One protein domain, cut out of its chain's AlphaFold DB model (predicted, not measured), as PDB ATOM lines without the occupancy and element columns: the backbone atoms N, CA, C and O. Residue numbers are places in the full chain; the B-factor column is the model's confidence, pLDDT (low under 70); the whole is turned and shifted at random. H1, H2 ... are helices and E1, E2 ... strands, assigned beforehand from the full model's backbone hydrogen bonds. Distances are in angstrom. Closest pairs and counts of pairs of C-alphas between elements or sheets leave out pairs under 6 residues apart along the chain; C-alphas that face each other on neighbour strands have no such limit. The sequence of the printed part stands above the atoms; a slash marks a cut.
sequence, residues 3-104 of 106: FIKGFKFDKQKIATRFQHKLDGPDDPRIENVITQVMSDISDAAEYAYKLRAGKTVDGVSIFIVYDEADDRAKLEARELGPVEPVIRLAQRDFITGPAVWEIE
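This is residues 3 to 104 of the 106 residues of an uncharacterized protein of Laccaria amethystina LaAM-08-1 (UniProt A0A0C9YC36). A strongly twisted sheet of four strands has two longer helices, H2 and H4, side by side over one face; short H1 sits across one end of this pair, and short H3 lies over E1. Two split strand-helix-strand units, two same-way strands with another between them, make it: E1, H1 H2, E2 round E3, and E3, H3 H4, E4 round E1, both crossovers right-handed. The 102 printed residues run E1 H1 H2 E2 E3 H3 H4 E4; the antiparallel sheet's order is E2 E3 E1 E4, and the class is mixed. It is compact, with a radius of gyration of the C-alphas of 13.6 A and spans of 42 by 28 by 19 A.

E1, residues 3 to 9, has antiparallel neighbours E3, residues 60 to 69, with N 7 and O 63 at 2.8 A, and E4, residues 95 to 103, with N 4 and O 101 at 2.8 A. H1, residues 11 to 17, only grazes the sheet. H2, residues 30 to 44, touches H1 with residues 30 to 33 alone, closest C-alphas Lys 11 and Ile 30, 6.9 A. H2 lies over E3 at a height over the sheet of 8.1 A. E2, residues 53 to 57, forms a hairpin with E3; N 60 and O 57 are 2.9 A apart. H3, residues 72 to 76, has a height of 7.6 A. H4, residues 81 to 93, lies over E1 and E4 on the same face as H2, at 9.4 A. H2 and H4 are close but not clearly touching, closest C-alphas Ile 41 and Val 86, 7.2 A, at a shallow tilt of 26 degrees, opposite ways. Every O i to N i+4 pair is within hydrogen-bond range in H1, H2 and H3, and 5 of 9 in H4.

E1 begins at C-alpha 3 (-26.153, -48.705, -14.175), and E4 ends at C-alpha 103 (-24.809, -43.075, -16.310). H2 is 20.9 A long, E3 20.7 A and H4 20.4 A.

The printed part has no cut; H1 to H2 is a long link. Confidence is under 70 at residues 44 to 60, 62, 64 to 68 and 104.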
ATOM      1  N   PHE A   3     -25.983 -48.908 -15.610       82.06
ATOM      2  CA  PHE A   3     -26.153 -48.705 -14.175       82.06
ATOM      3  C   PHE A   3     -24.858 -49.036 -13.441       82.06
ATOM      4  O   PHE A   3     -24.247 -50.072 -13.698       82.06
ATOM      5  N   ILE A   4     -24.468 -48.167 -12.510       80.81
ATOM      6  CA  ILE A   4     -23.295 -48.339 -11.650       80.81
ATOM      7  C   ILE A   4     -23.703 -48.411 -10.186       80.81
ATOM      8  O   ILE A   4     -24.537 -47.629  -9.734       80.81
ATOM      9  N   LYS A   5     -23.087 -49.319  -9.427       83.19
ATOM     10  CA  LYS A   5     -23.232 -49.388  -7.972       83.19
ATOM     11  C   LYS A   5     -22.012 -48.781  -7.312       83.19
ATOM     12  O   LYS A   5     -20.878 -48.980  -7.733       83.19
ATOM     13  N   GLY A   6     -22.228 -48.048  -6.239       84.12
ATOM     14  CA  GLY A   6     -21.124 -47.421  -5.530       84.12
ATOM     15  C   GLY A   6     -21.587 -46.567  -4.370       84.12
ATOM     16  O   GLY A   6     -22.688 -46.726  -3.846       84.12
ATOM     17  N   PHE A   7     -20.734 -45.630  -3.999       85.94
ATOM     18  CA  PHE A   7     -20.862 -44.784  -2.832       85.94
ATOM     19  C   PHE A   7     -20.557 -43.347  -3.222       85.94
ATOM     20  O   PHE A   7     -19.730 -43.090  -4.089       85.94
ATOM     21  N   LYS A   8     -21.196 -42.394  -2.560       86.69
ATOM     22  CA  LYS A   8     -20.852 -40.978  -2.690       86.69
ATOM     23  C   LYS A   8     -20.013 -40.542  -1.504       86.69
ATOM     24  O   LYS A   8     -20.272 -40.991  -0.385       86.69
ATOM     25  N   PHE A   9     -19.069 -39.636  -1.729       85.88
ATOM     26  CA  PHE A   9     -18.446 -38.924  -0.622       85.88
ATOM     27  C   PHE A   9     -19.453 -37.989   0.040       85.88
ATOM     28  O   PHE A   9     -20.227 -37.291  -0.614       85.88
ATOM     29  N   ASP A  10     -19.452 -38.009   1.363       88.88
ATOM     30  CA  ASP A  10     -20.325 -37.212   2.200       88.88
ATOM     31  C   ASP A  10     -19.499 -36.084   2.818       88.88
ATOM     32  O   ASP A  10     -18.831 -36.253   3.842       88.88
ATOM     33  N   LYS A  11     -19.522 -34.923   2.157       87.94
ATOM     34  CA  LYS A  11     -18.760 -33.741   2.579       87.94
ATOM     35  C   LYS A  11     -19.093 -33.321   4.010       87.94
ATOM     36  O   LYS A  11     -18.207 -32.858   4.725       87.94
ATOM     37  N   GLN A  12     -20.327 -33.554   4.462       90.62
ATOM     38  CA  GLN A  12     -20.734 -33.265   5.834       90.62
ATOM     39  C   GLN A  12     -20.050 -34.204   6.831       90.62
ATOM     40  O   GLN A  12     -19.528 -33.742   7.850       90.62
ATOM     41  N   LYS A  13     -20.006 -35.513   6.548       91.06
ATOM     42  CA  LYS A  13     -19.269 -36.472   7.392       91.06
ATOM     43  C   LYS A  13     -17.775 -36.164   7.425       91.06
ATOM     44  O   LYS A  13     -17.196 -36.134   8.509       91.06
ATOM     45  N   ILE A  14     -17.182 -35.843   6.274       89.19
ATOM     46  CA  ILE A  14     -15.768 -35.457   6.170       89.19
ATOM     47  C   ILE A  14     -15.488 -34.211   7.021       89.19
ATOM     48  O   ILE A  14     -14.592 -34.235   7.867       89.19
ATOM     49  N   ALA A  15     -16.283 -33.150   6.853       90.19
ATOM     50  CA  ALA A  15     -16.168 -31.925   7.643       90.19
ATOM     51  C   ALA A  15     -16.285 -32.207   9.145       90.19
ATOM     52  O   ALA A  15     -15.493 -31.704   9.933       90.19
ATOM     53  N   THR A  16     -17.208 -33.085   9.541       91.94
ATOM     54  CA  THR A  16     -17.406 -33.474  10.945       91.94
ATOM     55  C   THR A  16     -16.193 -34.242  11.483       91.94
ATOM     56  O   THR A  16     -15.669 -33.936  12.556       91.94
ATOM     57  N   ARG A  17     -15.678 -35.211  10.718       89.62
ATOM     58  CA  ARG A  17     -14.519 -36.032  11.094       89.62
ATOM     59  C   ARG A  17     -13.236 -35.212  11.243       89.62
ATOM     60  O   ARG A  17     -12.379 -35.557  12.069       89.62
ATOM     61  N   PHE A  18     -13.108 -34.145  10.458       89.06
ATOM     62  CA  PHE A  18     -11.965 -33.237  10.431       89.06
ATOM     63  C   PHE A  18     -12.332 -31.811  10.867       89.06
ATOM     64  O   PHE A  18     -11.683 -30.865  10.439       89.06
ATOM     65  N   GLN A  19     -13.293 -31.651  11.780       89.75
ATOM     66  CA  GLN A  19     -13.800 -30.341  12.239       89.75
ATOM     67  C   GLN A  19     -12.738 -29.386  12.818       89.75
ATOM     68  O   GLN A  19     -12.978 -28.201  12.983       89.75
ATOM     69  N   HIS A  20     -11.553 -29.901  13.157       91.50
ATOM     70  CA  HIS A  20     -10.409 -29.122  13.644       91.50
ATOM     71  C   HIS A  20      -9.451 -28.682  12.519       91.50
ATOM     72  O   HIS A  20      -8.446 -28.031  12.789       91.50
ATOM     73  N   LYS A  21      -9.716 -29.091  11.273       89.69
ATOM     74  CA  LYS A  21      -8.899 -28.817  10.079       89.69
ATOM     75  C   LYS A  21      -9.698 -28.235   8.915       89.69
ATOM     76  O   LYS A  21      -9.069 -27.746   7.982       89.69
ATOM     77  N   LEU A  22     -11.024 -28.342   8.943       91.38
ATOM     78  CA  LEU A  22     -11.928 -27.910   7.881       91.38
ATOM     79  C   LEU A  22     -12.970 -26.948   8.447       91.38
ATOM     80  O   LEU A  22     -13.471 -27.167   9.549       91.38
ATOM     81  N   ASP A  23     -13.324 -25.938   7.659       90.69
ATOM     82  CA  ASP A  23     -14.257 -24.874   8.046       90.69
ATOM     83  C   ASP A  23     -15.727 -25.235   7.755       90.69
ATOM     84  O   ASP A  23     -16.642 -24.480   8.082       90.69
ATOM     85  N   GLY A  24     -15.977 -26.398   7.144       90.12
ATOM     86  CA  GLY A  24     -17.316 -26.880   6.813       90.12
ATOM     87  C   GLY A  24     -17.337 -27.803   5.592       90.12
ATOM     88  O   GLY A  24     -16.283 -28.098   5.034       90.12
ATOM     89  N   PRO A  25     -18.526 -28.269   5.164       87.88
ATOM     90  CA  PRO A  25     -18.700 -29.156   4.004       87.88
ATOM     91  C   PRO A  25     -18.333 -28.512   2.657       87.88
ATOM     92  O   PRO A  25     -18.081 -29.232   1.693       87.88
ATOM     93  N   ASP A  26     -18.268 -27.182   2.594       87.75
ATOM     94  CA  ASP A  26     -17.897 -26.428   1.389       87.75
ATOM     95  C   ASP A  26     -16.419 -26.004   1.380       87.75
ATOM     96  O   ASP A  26     -15.979 -25.266   0.500       87.75
ATOM     97  N   ASP A  27     -15.634 -26.462   2.358       89.00
ATOM     98  CA  ASP A  27     -14.208 -26.172   2.422       89.00
ATOM     99  C   ASP A  27     -13.481 -26.765   1.199       89.00
ATOM    100  O   ASP A  27     -13.570 -27.975   0.963       89.00
ATOM    101  N   PRO A  28     -12.711 -25.972   0.428       86.94
ATOM    102  CA  PRO A  28     -12.022 -26.464  -0.768       86.94
ATOM    103  C   PRO A  28     -11.014 -27.584  -0.466       86.94
ATOM    104  O   PRO A  28     -10.698 -28.389  -1.341       86.94
ATOM    105  N   ARG A  29     -10.524 -27.689   0.777       89.31
ATOM    106  CA  ARG A  29      -9.614 -28.759   1.211       89.31
ATOM    107  C   ARG A  29     -10.305 -30.120   1.303       89.31
ATOM    108  O   ARG A  29      -9.604 -31.129   1.359       89.31
ATOM    109  N   ILE A  30     -11.640 -30.183   1.288       86.56
ATOM    110  CA  ILE A  30     -12.378 -31.453   1.270       86.56
ATOM    111  C   ILE A  30     -12.018 -32.288   0.049       86.56
ATOM    112  O   ILE A  30     -11.878 -33.499   0.184       86.56
ATOM    113  N   GLU A  31     -11.782 -31.675  -1.111       83.12
ATOM    114  CA  GLU A  31     -11.400 -32.420  -2.319       83.12
ATOM    115  C   GLU A  31     -10.041 -33.125  -2.155       83.12
ATOM    116  O   GLU A  31      -9.856 -34.253  -2.620       83.12
ATOM    117  N   ASN A  32      -9.109 -32.530  -1.399       85.69
ATOM    118  CA  ASN A  32      -7.838 -33.179  -1.057       85.69
ATOM    119  C   ASN A  32      -8.064 -34.384  -0.136       85.69
ATOM    120  O   ASN A  32      -7.438 -35.426  -0.312       85.69
ATOM    121  N   VAL A  33      -8.979 -34.256   0.832       84.31
ATOM    122  CA  VAL A  33      -9.343 -35.360   1.730       84.31
ATOM    123  C   VAL A  33     -10.019 -36.488   0.954       84.31
ATOM    124  O   VAL A  33      -9.662 -37.645   1.145       84.31
ATOM    125  N   ILE A  34     -10.943 -36.162   0.048       82.62
ATOM    126  CA  ILE A  34     -11.594 -37.130  -0.844       82.62
ATOM    127  C   ILE A  34     -10.541 -37.880  -1.664       82.62
ATOM    128  O   ILE A  34     -10.559 -39.108  -1.701       82.62
ATOM    129  N   THR A  35      -9.588 -37.158  -2.258       79.75
ATOM    130  CA  THR A  35      -8.505 -37.747  -3.060       79.75
ATOM    131  C   THR A  35      -7.635 -38.694  -2.230       79.75
ATOM    132  O   THR A  35      -7.348 -39.804  -2.675       79.75
ATOM    133  N   GLN A  36      -7.265 -38.302  -1.006       80.81
ATOM    134  CA  GLN A  36      -6.491 -39.161  -0.106       80.81
ATOM    135  C   GLN A  36      -7.270 -40.422   0.284       80.81
ATOM    136  O   GLN A  36      -6.751 -41.524   0.148       80.81
ATOM    137  N   VAL A  37      -8.529 -40.279   0.712       78.38
ATOM    138  CA  VAL A  37      -9.371 -41.421   1.105       78.38
ATOM    139  C   VAL A  37      -9.592 -42.369  -0.077       78.38
ATOM    140  O   VAL A  37      -9.591 -43.583   0.101       78.38
ATOM    141  N   MET A  38      -9.748 -41.841  -1.293       75.25
ATOM    142  CA  MET A  38      -9.797 -42.659  -2.505       75.25
ATOM    143  C   MET A  38      -8.518 -43.477  -2.706       75.25
ATOM    144  O   MET A  38      -8.624 -44.656  -3.037       75.25
ATOM    145  N   SER A  39      -7.342 -42.873  -2.504       75.44
ATOM    146  CA  SER A  39      -6.059 -43.583  -2.578       75.44
ATOM    147  C   SER A  39      -5.990 -44.701  -1.539       75.44
ATOM    148  O   SER A  39      -5.722 -45.841  -1.897       75.44
ATOM    149  N   ASP A  40      -6.338 -44.408  -0.283       75.75
ATOM    150  CA  ASP A  40      -6.286 -45.377   0.816       75.75
ATOM    151  C   ASP A  40      -7.215 -46.579   0.566       75.75
ATOM    152  O   ASP A  40      -6.841 -47.728   0.808       75.75
ATOM    153  N   ILE A  41      -8.431 -46.336   0.056       72.31
ATOM    154  CA  ILE A  41      -9.366 -47.418  -0.284       72.31
ATOM    155  C   ILE A  41      -8.856 -48.213  -1.495       72.31
ATOM    156  O   ILE A  41      -8.993 -49.436  -1.515       72.31
ATOM    157  N   SER A  42      -8.275 -47.542  -2.495       71.62
ATOM    158  CA  SER A  42      -7.695 -48.198  -3.672       71.62
ATOM    159  C   SER A  42      -6.538 -49.123  -3.291       71.62
ATOM    160  O   SER A  42      -6.489 -50.258  -3.765       71.62
ATOM    161  N   ASP A  43      -5.648 -48.667  -2.409       71.00
ATOM    162  CA  ASP A  43      -4.507 -49.446  -1.925       71.00
ATOM    163  C   ASP A  43      -4.961 -50.637  -1.065       71.00
ATOM    164  O   ASP A  43      -4.442 -51.745  -1.205       71.00
ATOM    165  N   ALA A  44      -5.979 -50.447  -0.218       65.94
ATOM    166  CA  ALA A  44      -6.527 -51.503   0.634       65.94
ATOM    167  C   ALA A  44      -7.319 -52.581  -0.130       65.94
ATOM    168  O   ALA A  44      -7.503 -53.683   0.382       65.94
ATOM    169  N   ALA A  45      -7.817 -52.280  -1.332       61.28
ATOM    170  CA  ALA A  45      -8.679 -53.178  -2.101       61.28
ATOM    171  C   ALA A  45      -7.926 -54.182  -3.003       61.28
ATOM    172  O   ALA A  45      -8.572 -54.829  -3.830       61.28
ATOM    173  N   GLU A  46      -6.595 -54.305  -2.857       53.69
ATOM    174  CA  GLU A  46      -5.717 -55.269  -3.552       53.69
ATOM    175  C   GLU A  46      -6.128 -55.542  -5.014       53.69
ATOM    176  O   GLU A  46      -6.528 -56.651  -5.344       53.69
ATOM    177  N   TYR A  47      -6.051 -54.547  -5.910       48.06
ATOM    178  CA  TYR A  47      -6.163 -54.685  -7.384       48.06
ATOM    179  C   TYR A  47      -7.402 -55.413  -7.980       48.06
ATOM    180  O   TYR A  47      -7.566 -55.419  -9.202       48.06
ATOM    181  N   ALA A  48      -8.284 -56.020  -7.182       42.06
ATOM    182  CA  ALA A  48      -9.267 -57.005  -7.639       42.06
ATOM    183  C   ALA A  48     -10.623 -56.377  -7.972       42.06
ATOM    184  O   ALA A  48     -11.403 -56.922  -8.758       42.06
ATOM    185  N   TYR A  49     -10.889 -55.194  -7.430       49.31
ATOM    186  CA  TYR A  49     -12.063 -54.409  -7.764       49.31
ATOM    187  C   TYR A  49     -11.596 -53.300  -8.684       49.31
ATOM    188  O   TYR A  49     -10.718 -52.521  -8.327       49.31
ATOM    189  N   LYS A  50     -12.174 -53.220  -9.884       51.91
ATOM    190  CA  LYS A  50     -12.019 -52.061 -10.772       51.91
ATOM    191  C   LYS A  50     -12.730 -50.863 -10.129       51.91
ATOM    192  O   LYS A  50     -13.766 -50.398 -10.597       51.91
ATOM    193  N   LEU A  51     -12.200 -50.405  -9.001       50.25
ATOM    194  CA  LEU A  51     -12.612 -49.201  -8.319       50.25
ATOM    195  C   LEU A  51     -12.327 -48.057  -9.282       50.25
ATOM    196  O   LEU A  51     -11.191 -47.612  -9.431       50.25
ATOM    197  N   ARG A  52     -13.353 -47.599  -9.999       53.50
ATOM    198  CA  ARG A  52     -13.267 -46.329 -10.716       53.50
ATOM    199  C   ARG A  52     -13.451 -45.242  -9.670       53.50
ATOM    200  O   ARG A  52     -14.556 -44.768  -9.417       53.50
ATOM    201  N   ALA A  53     -12.358 -44.941  -8.987       49.19
ATOM    202  CA  ALA A  53     -12.301 -43.864  -8.025       49.19
ATOM    203  C   ALA A  53     -12.386 -42.528  -8.790       49.19
ATOM    204  O   ALA A  53     -11.661 -42.318  -9.760       49.19
ATOM    205  N   GLY A  54     -13.292 -41.639  -8.381       51.16
ATOM    206  CA  GLY A  54     -13.241 -40.236  -8.796       51.16
ATOM    207  C   GLY A  54     -13.944 -39.875 -10.101       51.16
ATOM    208  O   GLY A  54     -13.593 -38.857 -10.695       51.16
ATOM    209  N   LYS A  55     -14.953 -40.634 -10.558       57.03
ATOM    210  CA  LYS A  55     -15.849 -40.065 -11.576       57.03
ATOM    211  C   LYS A  55     -16.801 -39.100 -10.879       57.03
ATOM    212  O   LYS A  55     -17.674 -39.515 -10.118       57.03
ATOM    213  N   THR A  56     -16.624 -37.812 -11.147       60.66
ATOM    214  CA  THR A  56     -17.625 -36.811 -10.801       60.66
ATOM    215  C   THR A  56     -18.815 -36.997 -11.734       60.66
ATOM    216  O   THR A  56     -18.684 -36.817 -12.944       60.66
ATOM    217  N   VAL A  57     -19.961 -37.395 -11.188       61.47
ATOM    218  CA  VAL A  57     -21.234 -37.457 -11.918       61.47
ATOM    219  C   VAL A  57     -22.087 -36.315 -11.390       61.47
ATOM    220  O   VAL A  57     -22.328 -36.245 -10.189       61.47
ATOM    221  N   ASP A  58     -22.456 -35.375 -12.259       62.75
ATOM    222  CA  ASP A  58     -23.268 -34.201 -11.909       62.75
ATOM    223  C   ASP A  58     -22.729 -33.390 -10.711       62.75
ATOM    224  O   ASP A  58     -23.470 -32.953  -9.834       62.75
ATOM    225  N   GLY A  59     -21.405 -33.211 -10.636       63.38
ATOM    226  CA  GLY A  59     -20.752 -32.495  -9.529       63.38
ATOM    227  C   GLY A  59     -20.592 -33.309  -8.236       63.38
ATOM    228  O   GLY A  59     -20.068 -32.789  -7.252       63.38
ATOM    229  N   VAL A  60     -20.998 -34.582  -8.225       64.25
ATOM    230  CA  VAL A  60     -20.864 -35.484  -7.076       64.25
ATOM    231  C   VAL A  60     -19.662 -36.403  -7.261       64.25
ATOM    232  O   VAL A  60     -19.611 -37.178  -8.214       64.25
ATOM    233  N   SER A  61     -18.720 -36.366  -6.318       71.31
ATOM    234  CA  SER A  61     -17.585 -37.294  -6.272       71.31
ATOM    235  C   SER A  61     -18.072 -38.691  -5.863       71.31
ATOM    236  O   SER A  61     -18.361 -38.948  -4.687       71.31
ATOM    237  N   ILE A  62     -18.205 -39.586  -6.848       67.62
ATOM    238  CA  ILE A  62     -18.647 -40.971  -6.655       67.62
ATOM    239  C   ILE A  62     -17.429 -41.899  -6.589       67.62
ATOM    240  O   ILE A  62     -16.494 -41.832  -7.390       67.62
ATOM    241  N   PHE A  63     -17.471 -42.794  -5.612       70.69
ATOM    242  CA  PHE A  63     -16.581 -43.924  -5.427       70.69
ATOM    243  C   PHE A  63     -17.301 -45.210  -5.869       70.69
ATOM    244  O   PHE A  63     -18.263 -45.643  -5.235       70.69
ATOM    245  N   ILE A  64     -16.874 -45.812  -6.980       68.31
ATOM    246  CA  ILE A  64     -17.564 -46.956  -7.597       68.31
ATOM    247  C   ILE A  64     -16.979 -48.269  -7.071       68.31
ATOM    248  O   ILE A  64     -15.774 -48.489  -7.183       68.31
ATOM    249  N   VAL A  65     -17.835 -49.164  -6.564       67.06
ATOM    250  CA  VAL A  65     -17.465 -50.553  -6.243       67.06
ATOM    251  C   VAL A  65     -17.999 -51.428  -7.366       67.06
ATOM    252  O   VAL A  65     -19.181 -51.370  -7.678       67.06
ATOM    253  N   TYR A  66     -17.096 -52.146  -8.032       61.84
ATOM    254  CA  TYR A  66     -17.253 -52.563  -9.423       61.84
ATOM    255  C   TYR A  66     -18.429 -53.504  -9.697       61.84
ATOM    256  O   TYR A  66     -18.252 -54.719  -9.734       61.84
ATOM    257  N   ASP A  67     -19.577 -52.904  -9.998       64.56
ATOM    258  CA  ASP A  67     -20.708 -53.529 -10.662       64.56
ATOM    259  C   ASP A  67     -21.281 -52.562 -11.694       64.56
ATOM    260  O   ASP A  67     -21.825 -51.513 -11.350       64.56
ATOM    261  N   GLU A  68     -21.142 -52.942 -12.961       69.56
ATOM    262  CA  GLU A  68     -21.831 -52.352 -14.104       69.56
ATOM    263  C   GLU A  68     -22.807 -53.410 -14.632       69.56
ATOM    264  O   GLU A  68     -22.420 -54.565 -14.846       69.56
ATOM    265  N   ALA A  69     -24.073 -53.051 -14.809       70.62
ATOM    266  CA  ALA A  69     -25.042 -53.904 -15.489       70.62
ATOM    267  C   ALA A  69     -26.099 -53.058 -16.190       70.62
ATOM    268  O   ALA A  69     -26.376 -51.925 -15.796       70.62
ATOM    269  N   ASP A  70     -26.743 -53.661 -17.182       78.06
ATOM    270  CA  ASP A  70     -27.905 -53.080 -17.859       78.06
ATOM    271  C   ASP A  70     -29.198 -53.266 -17.036       78.06
ATOM    272  O   ASP A  70     -30.246 -52.728 -17.382       78.06
ATOM    273  N   ASP A  71     -29.123 -54.014 -15.927       84.19
ATOM    274  CA  ASP A  71     -30.222 -54.276 -14.995       84.19
ATOM    275  C   ASP A  71     -29.906 -53.692 -13.610       84.19
ATOM    276  O   ASP A  71     -29.045 -54.188 -12.871       84.19
ATOM    277  N   ARG A  72     -30.652 -52.646 -13.248       86.12
ATOM    278  CA  ARG A  72     -30.569 -51.970 -11.953       86.12
ATOM    279  C   ARG A  72     -30.863 -52.898 -10.774       86.12
ATOM    280  O   ARG A  72     -30.141 -52.840  -9.781       86.12
ATOM    281  N   ALA A  73     -31.887 -53.745 -10.861       86.12
ATOM    282  CA  ALA A  73     -32.296 -54.608  -9.751       86.12
ATOM    283  C   ALA A  73     -31.218 -55.658  -9.448       86.12
ATOM    284  O   ALA A  73     -30.896 -55.922  -8.287       86.12
ATOM    285  N   LYS A  74     -30.590 -56.194 -10.501       83.00
ATOM    286  CA  LYS A  74     -29.443 -57.102 -10.372       83.00
ATOM    287  C   LYS A  74     -28.259 -56.433  -9.669       83.00
ATOM    288  O   LYS A  74     -27.579 -57.073  -8.869       83.00
ATOM    289  N   LEU A  75     -28.024 -55.153  -9.951       82.25
ATOM    290  CA  LEU A  75     -26.986 -54.360  -9.300       82.25
ATOM    291  C   LEU A  75     -27.306 -54.119  -7.818       82.25
ATOM    292  O   LEU A  75     -26.469 -54.352  -6.945       82.25
ATOM    293  N   GLU A  76     -28.532 -53.693  -7.506       85.06
ATOM    294  CA  GLU A  76     -28.978 -53.428  -6.132       85.06
ATOM    295  C   GLU A  76     -28.821 -54.667  -5.237       85.06
ATOM    296  O   GLU A  76     -28.281 -54.551  -4.134       85.06
ATOM    297  N   ALA A  77     -29.162 -55.854  -5.749       85.31
ATOM    298  CA  ALA A  77     -29.072 -57.123  -5.024       85.31
ATOM    299  C   ALA A  77     -27.642 -57.671  -4.837       85.31
ATOM    300  O   ALA A  77     -27.441 -58.591  -4.046       85.31
ATOM    301  N   ARG A  78     -26.641 -57.148  -5.555       80.38
ATOM    302  CA  ARG A  78     -25.277 -57.700  -5.526       80.38
ATOM    303  C   ARG A  78     -24.536 -57.363  -4.232       80.38
ATOM    304  O   ARG A  78     -24.490 -56.207  -3.814       80.38
ATOM    305  N   GLU A  79     -23.937 -58.356  -3.590       81.88
ATOM    306  CA  GLU A  79     -23.167 -58.145  -2.362       81.88
ATOM    307  C   GLU A  79     -21.827 -57.451  -2.643       81.88
ATOM    308  O   GLU A  79     -21.208 -57.661  -3.686       81.88
ATOM    309  N   LEU A  80     -21.356 -56.645  -1.685       76.12
ATOM    310  CA  LEU A  80     -20.050 -55.973  -1.765       76.12
ATOM    311  C   LEU A  80     -18.880 -56.966  -1.653       76.12
ATOM    312  O   LEU A  80     -17.768 -56.667  -2.085       76.12
ATOM    313  N   GLY A  81     -19.128 -58.147  -1.081       76.94
ATOM    314  CA  GLY A  81     -18.137 -59.203  -0.934       76.94
ATOM    315  C   GLY A  81     -16.930 -58.778  -0.076       76.94
ATOM    316  O   GLY A  81     -17.093 -58.030   0.888       76.94
ATOM    317  N   PRO A  82     -15.711 -59.240  -0.409       74.56
ATOM    318  CA  PRO A  82     -14.482 -58.997   0.355       74.56
ATOM    319  C   PRO A  82     -14.153 -57.545   0.744       74.56
ATOM    320  O   PRO A  82     -13.455 -57.343   1.733       74.56
ATOM    321  N   VAL A  83     -14.644 -56.531   0.019       72.81
ATOM    322  CA  VAL A  83     -14.386 -55.111   0.353       72.81
ATOM    323  C   VAL A  83     -15.345 -54.541   1.394       72.81
ATOM    324  O   VAL A  83     -15.132 -53.429   1.876       72.81
ATOM    325  N   GLU A  84     -16.386 -55.282   1.785       79.94
ATOM    326  CA  GLU A  84     -17.380 -54.825   2.758       79.94
ATOM    327  C   GLU A  84     -16.766 -54.278   4.066       79.94
ATOM    328  O   GLU A  84     -17.206 -53.213   4.507       79.94
ATOM    329  N   PRO A  85     -15.736 -54.898   4.682       80.62
ATOM    330  CA  PRO A  85     -15.121 -54.353   5.893       80.62
ATOM    331  C   PRO A  85     -14.502 -52.964   5.684       80.62
ATOM    332  O   PRO A  85     -14.698 -52.075   6.514       80.62
ATOM    333  N   VAL A  86     -13.808 -52.748   4.561       76.75
ATOM    334  CA  VAL A  86     -13.184 -51.458   4.214       76.75
ATOM    335  C   VAL A  86     -14.261 -50.400   3.964       76.75
ATOM    336  O   VAL A  86     -14.177 -49.281   4.474       76.75
ATOM    337  N   ILE A  87     -15.328 -50.775   3.256       80.56
ATOM    338  CA  ILE A  87     -16.474 -49.899   2.997       80.56
ATOM    339  C   ILE A  87     -17.182 -49.498   4.290       80.56
ATOM    340  O   ILE A  87     -17.500 -48.323   4.459       80.56
ATOM    341  N   ARG A  88     -17.406 -50.429   5.224       83.44
ATOM    342  CA  ARG A  88     -18.049 -50.123   6.512       83.44
ATOM    343  C   ARG A  88     -17.250 -49.101   7.321       83.44
ATOM    344  O   ARG A  88     -17.841 -48.210   7.930       83.44
ATOM    345  N   LEU A  89     -15.918 -49.191   7.303       82.50
ATOM    346  CA  LEU A  89     -15.051 -48.198   7.943       82.50
ATOM    347  C   LEU A  89     -15.188 -46.828   7.271       82.50
ATOM    348  O   LEU A  89     -15.395 -45.824   7.955       82.50
ATOM    349  N   ALA A  90     -15.154 -46.786   5.939       82.50
ATOM    350  CA  ALA A  90     -15.314 -45.548   5.187       82.50
ATOM    351  C   ALA A  90     -16.718 -44.932   5.347       82.50
ATOM    352  O   ALA A  90     -16.851 -43.711   5.399       82.50
ATOM    353  N   GLN A  91     -17.780 -45.735   5.458       85.25
ATOM    354  CA  GLN A  91     -19.163 -45.260   5.618       85.25
ATOM    355  C   GLN A  91     -19.386 -44.474   6.908       85.25
ATOM    356  O   GLN A  91     -20.251 -43.591   6.951       85.25
ATOM    357  N   ARG A  92     -18.627 -44.791   7.961       85.50
ATOM    358  CA  ARG A  92     -18.715 -44.071   9.231       85.50
ATOM    359  C   ARG A  92     -18.295 -42.613   9.066       85.50
ATOM    360  O   ARG A  92     -18.977 -41.724   9.567       85.50
ATOM    361  N   ASP A  93     -17.209 -42.390   8.333       83.19
ATOM    362  CA  ASP A  93     -16.481 -41.123   8.384       83.19
ATOM    363  C   ASP A  93     -16.524 -40.331   7.064       83.19
ATOM    364  O   ASP A  93     -16.359 -39.113   7.088       83.19
ATOM    365  N   PHE A  94     -16.741 -40.985   5.916       85.94
ATOM    366  CA  PHE A  94     -16.429 -40.394   4.605       85.94
ATOM    367  C   PHE A  94     -17.486 -40.598   3.521       85.94
ATOM    368  O   PHE A  94     -17.639 -39.718   2.678       85.94
ATOM    369  N   ILE A  95     -18.197 -41.732   3.498       87.19
ATOM    370  CA  ILE A  95     -19.080 -42.085   2.373       87.19
ATOM    371  C   ILE A  95     -20.514 -42.427   2.795       87.19
ATOM    372  O   ILE A  95     -20.802 -42.754   3.948       87.19
ATOM    373  N   THR A  96     -21.429 -42.377   1.829       88.81
ATOM    374  CA  THR A  96     -22.833 -42.790   1.954       88.81
ATOM    375  C   THR A  96     -23.220 -43.663   0.750       88.81
ATOM    376  O   THR A  96     -22.742 -43.441  -0.361       88.81
ATOM    377  N   GLY A  97     -24.059 -44.679   0.963       86.31
ATOM    378  CA  GLY A  97     -24.403 -45.713  -0.024       86.31
ATOM    379  C   GLY A  97     -24.489 -47.106   0.627       86.31
ATOM    380  O   GLY A  97     -24.491 -47.169   1.858       86.31
ATOM    381  N   PRO A  98     -24.508 -48.207  -0.149       85.94
ATOM    382  CA  PRO A  98     -24.426 -48.217  -1.605       85.94
ATOM    383  C   PRO A  98     -25.699 -47.661  -2.250       85.94
ATOM    384  O   PRO A  98     -26.789 -47.803  -1.705       85.94
ATOM    385  N   ALA A  99     -25.563 -47.039  -3.414       87.38
ATOM    386  CA  ALA A  99     -26.684 -46.695  -4.281       87.38
ATOM    387  C   ALA A  99     -26.360 -47.083  -5.726       87.38
ATOM    388  O   ALA A  99     -25.216 -47.427  -6.042       87.38
ATOM    389  N   VAL A 100     -27.387 -47.074  -6.574       85.62
ATOM    390  CA  VAL A 100     -27.253 -47.332  -8.005       85.62
ATOM    391  C   VAL A 100     -27.569 -46.060  -8.770       85.62
ATOM    392  O   VAL A 100     -28.624 -45.458  -8.566       85.62
ATOM    393  N   TRP A 101     -26.649 -45.661  -9.640       83.12
ATOM    394  CA  TRP A 101     -26.802 -44.509 -10.517       83.12
ATOM    395  C   TRP A 101     -26.857 -44.966 -11.957       83.12
ATOM    396  O   TRP A 101     -26.165 -45.898 -12.361       83.12
ATOM    397  N   GLU A 102     -27.679 -44.279 -12.728       82.06
ATOM    398  CA  GLU A 102     -27.680 -44.391 -14.171       82.06
ATOM    399  C   GLU A 102     -26.647 -43.416 -14.727       82.06
ATOM    400  O   GLU A 102     -26.633 -42.244 -14.353       82.06
ATOM    401  N   ILE A 103     -25.763 -43.908 -15.587       75.12
ATOM    402  CA  ILE A 103     -24.809 -43.075 -16.310       75.12
ATOM    403  C   ILE A 103     -25.024 -43.236 -17.812       75.12
ATOM    404  O   ILE A 103     -25.276 -44.336 -18.327       75.12
ATOM    405  N   GLU A 104     -24.891 -42.127 -18.538       68.12
ATOM    406  CA  GLU A 104     -24.721 -42.191 -19.983       68.12
ATOM    407  C   GLU A 104     -23.427 -42.962 -20.278       68.12
ATOM    408  O   GLU A 104     -22.377 -42.726 -19.664       68.12
TER     409      GLU A 104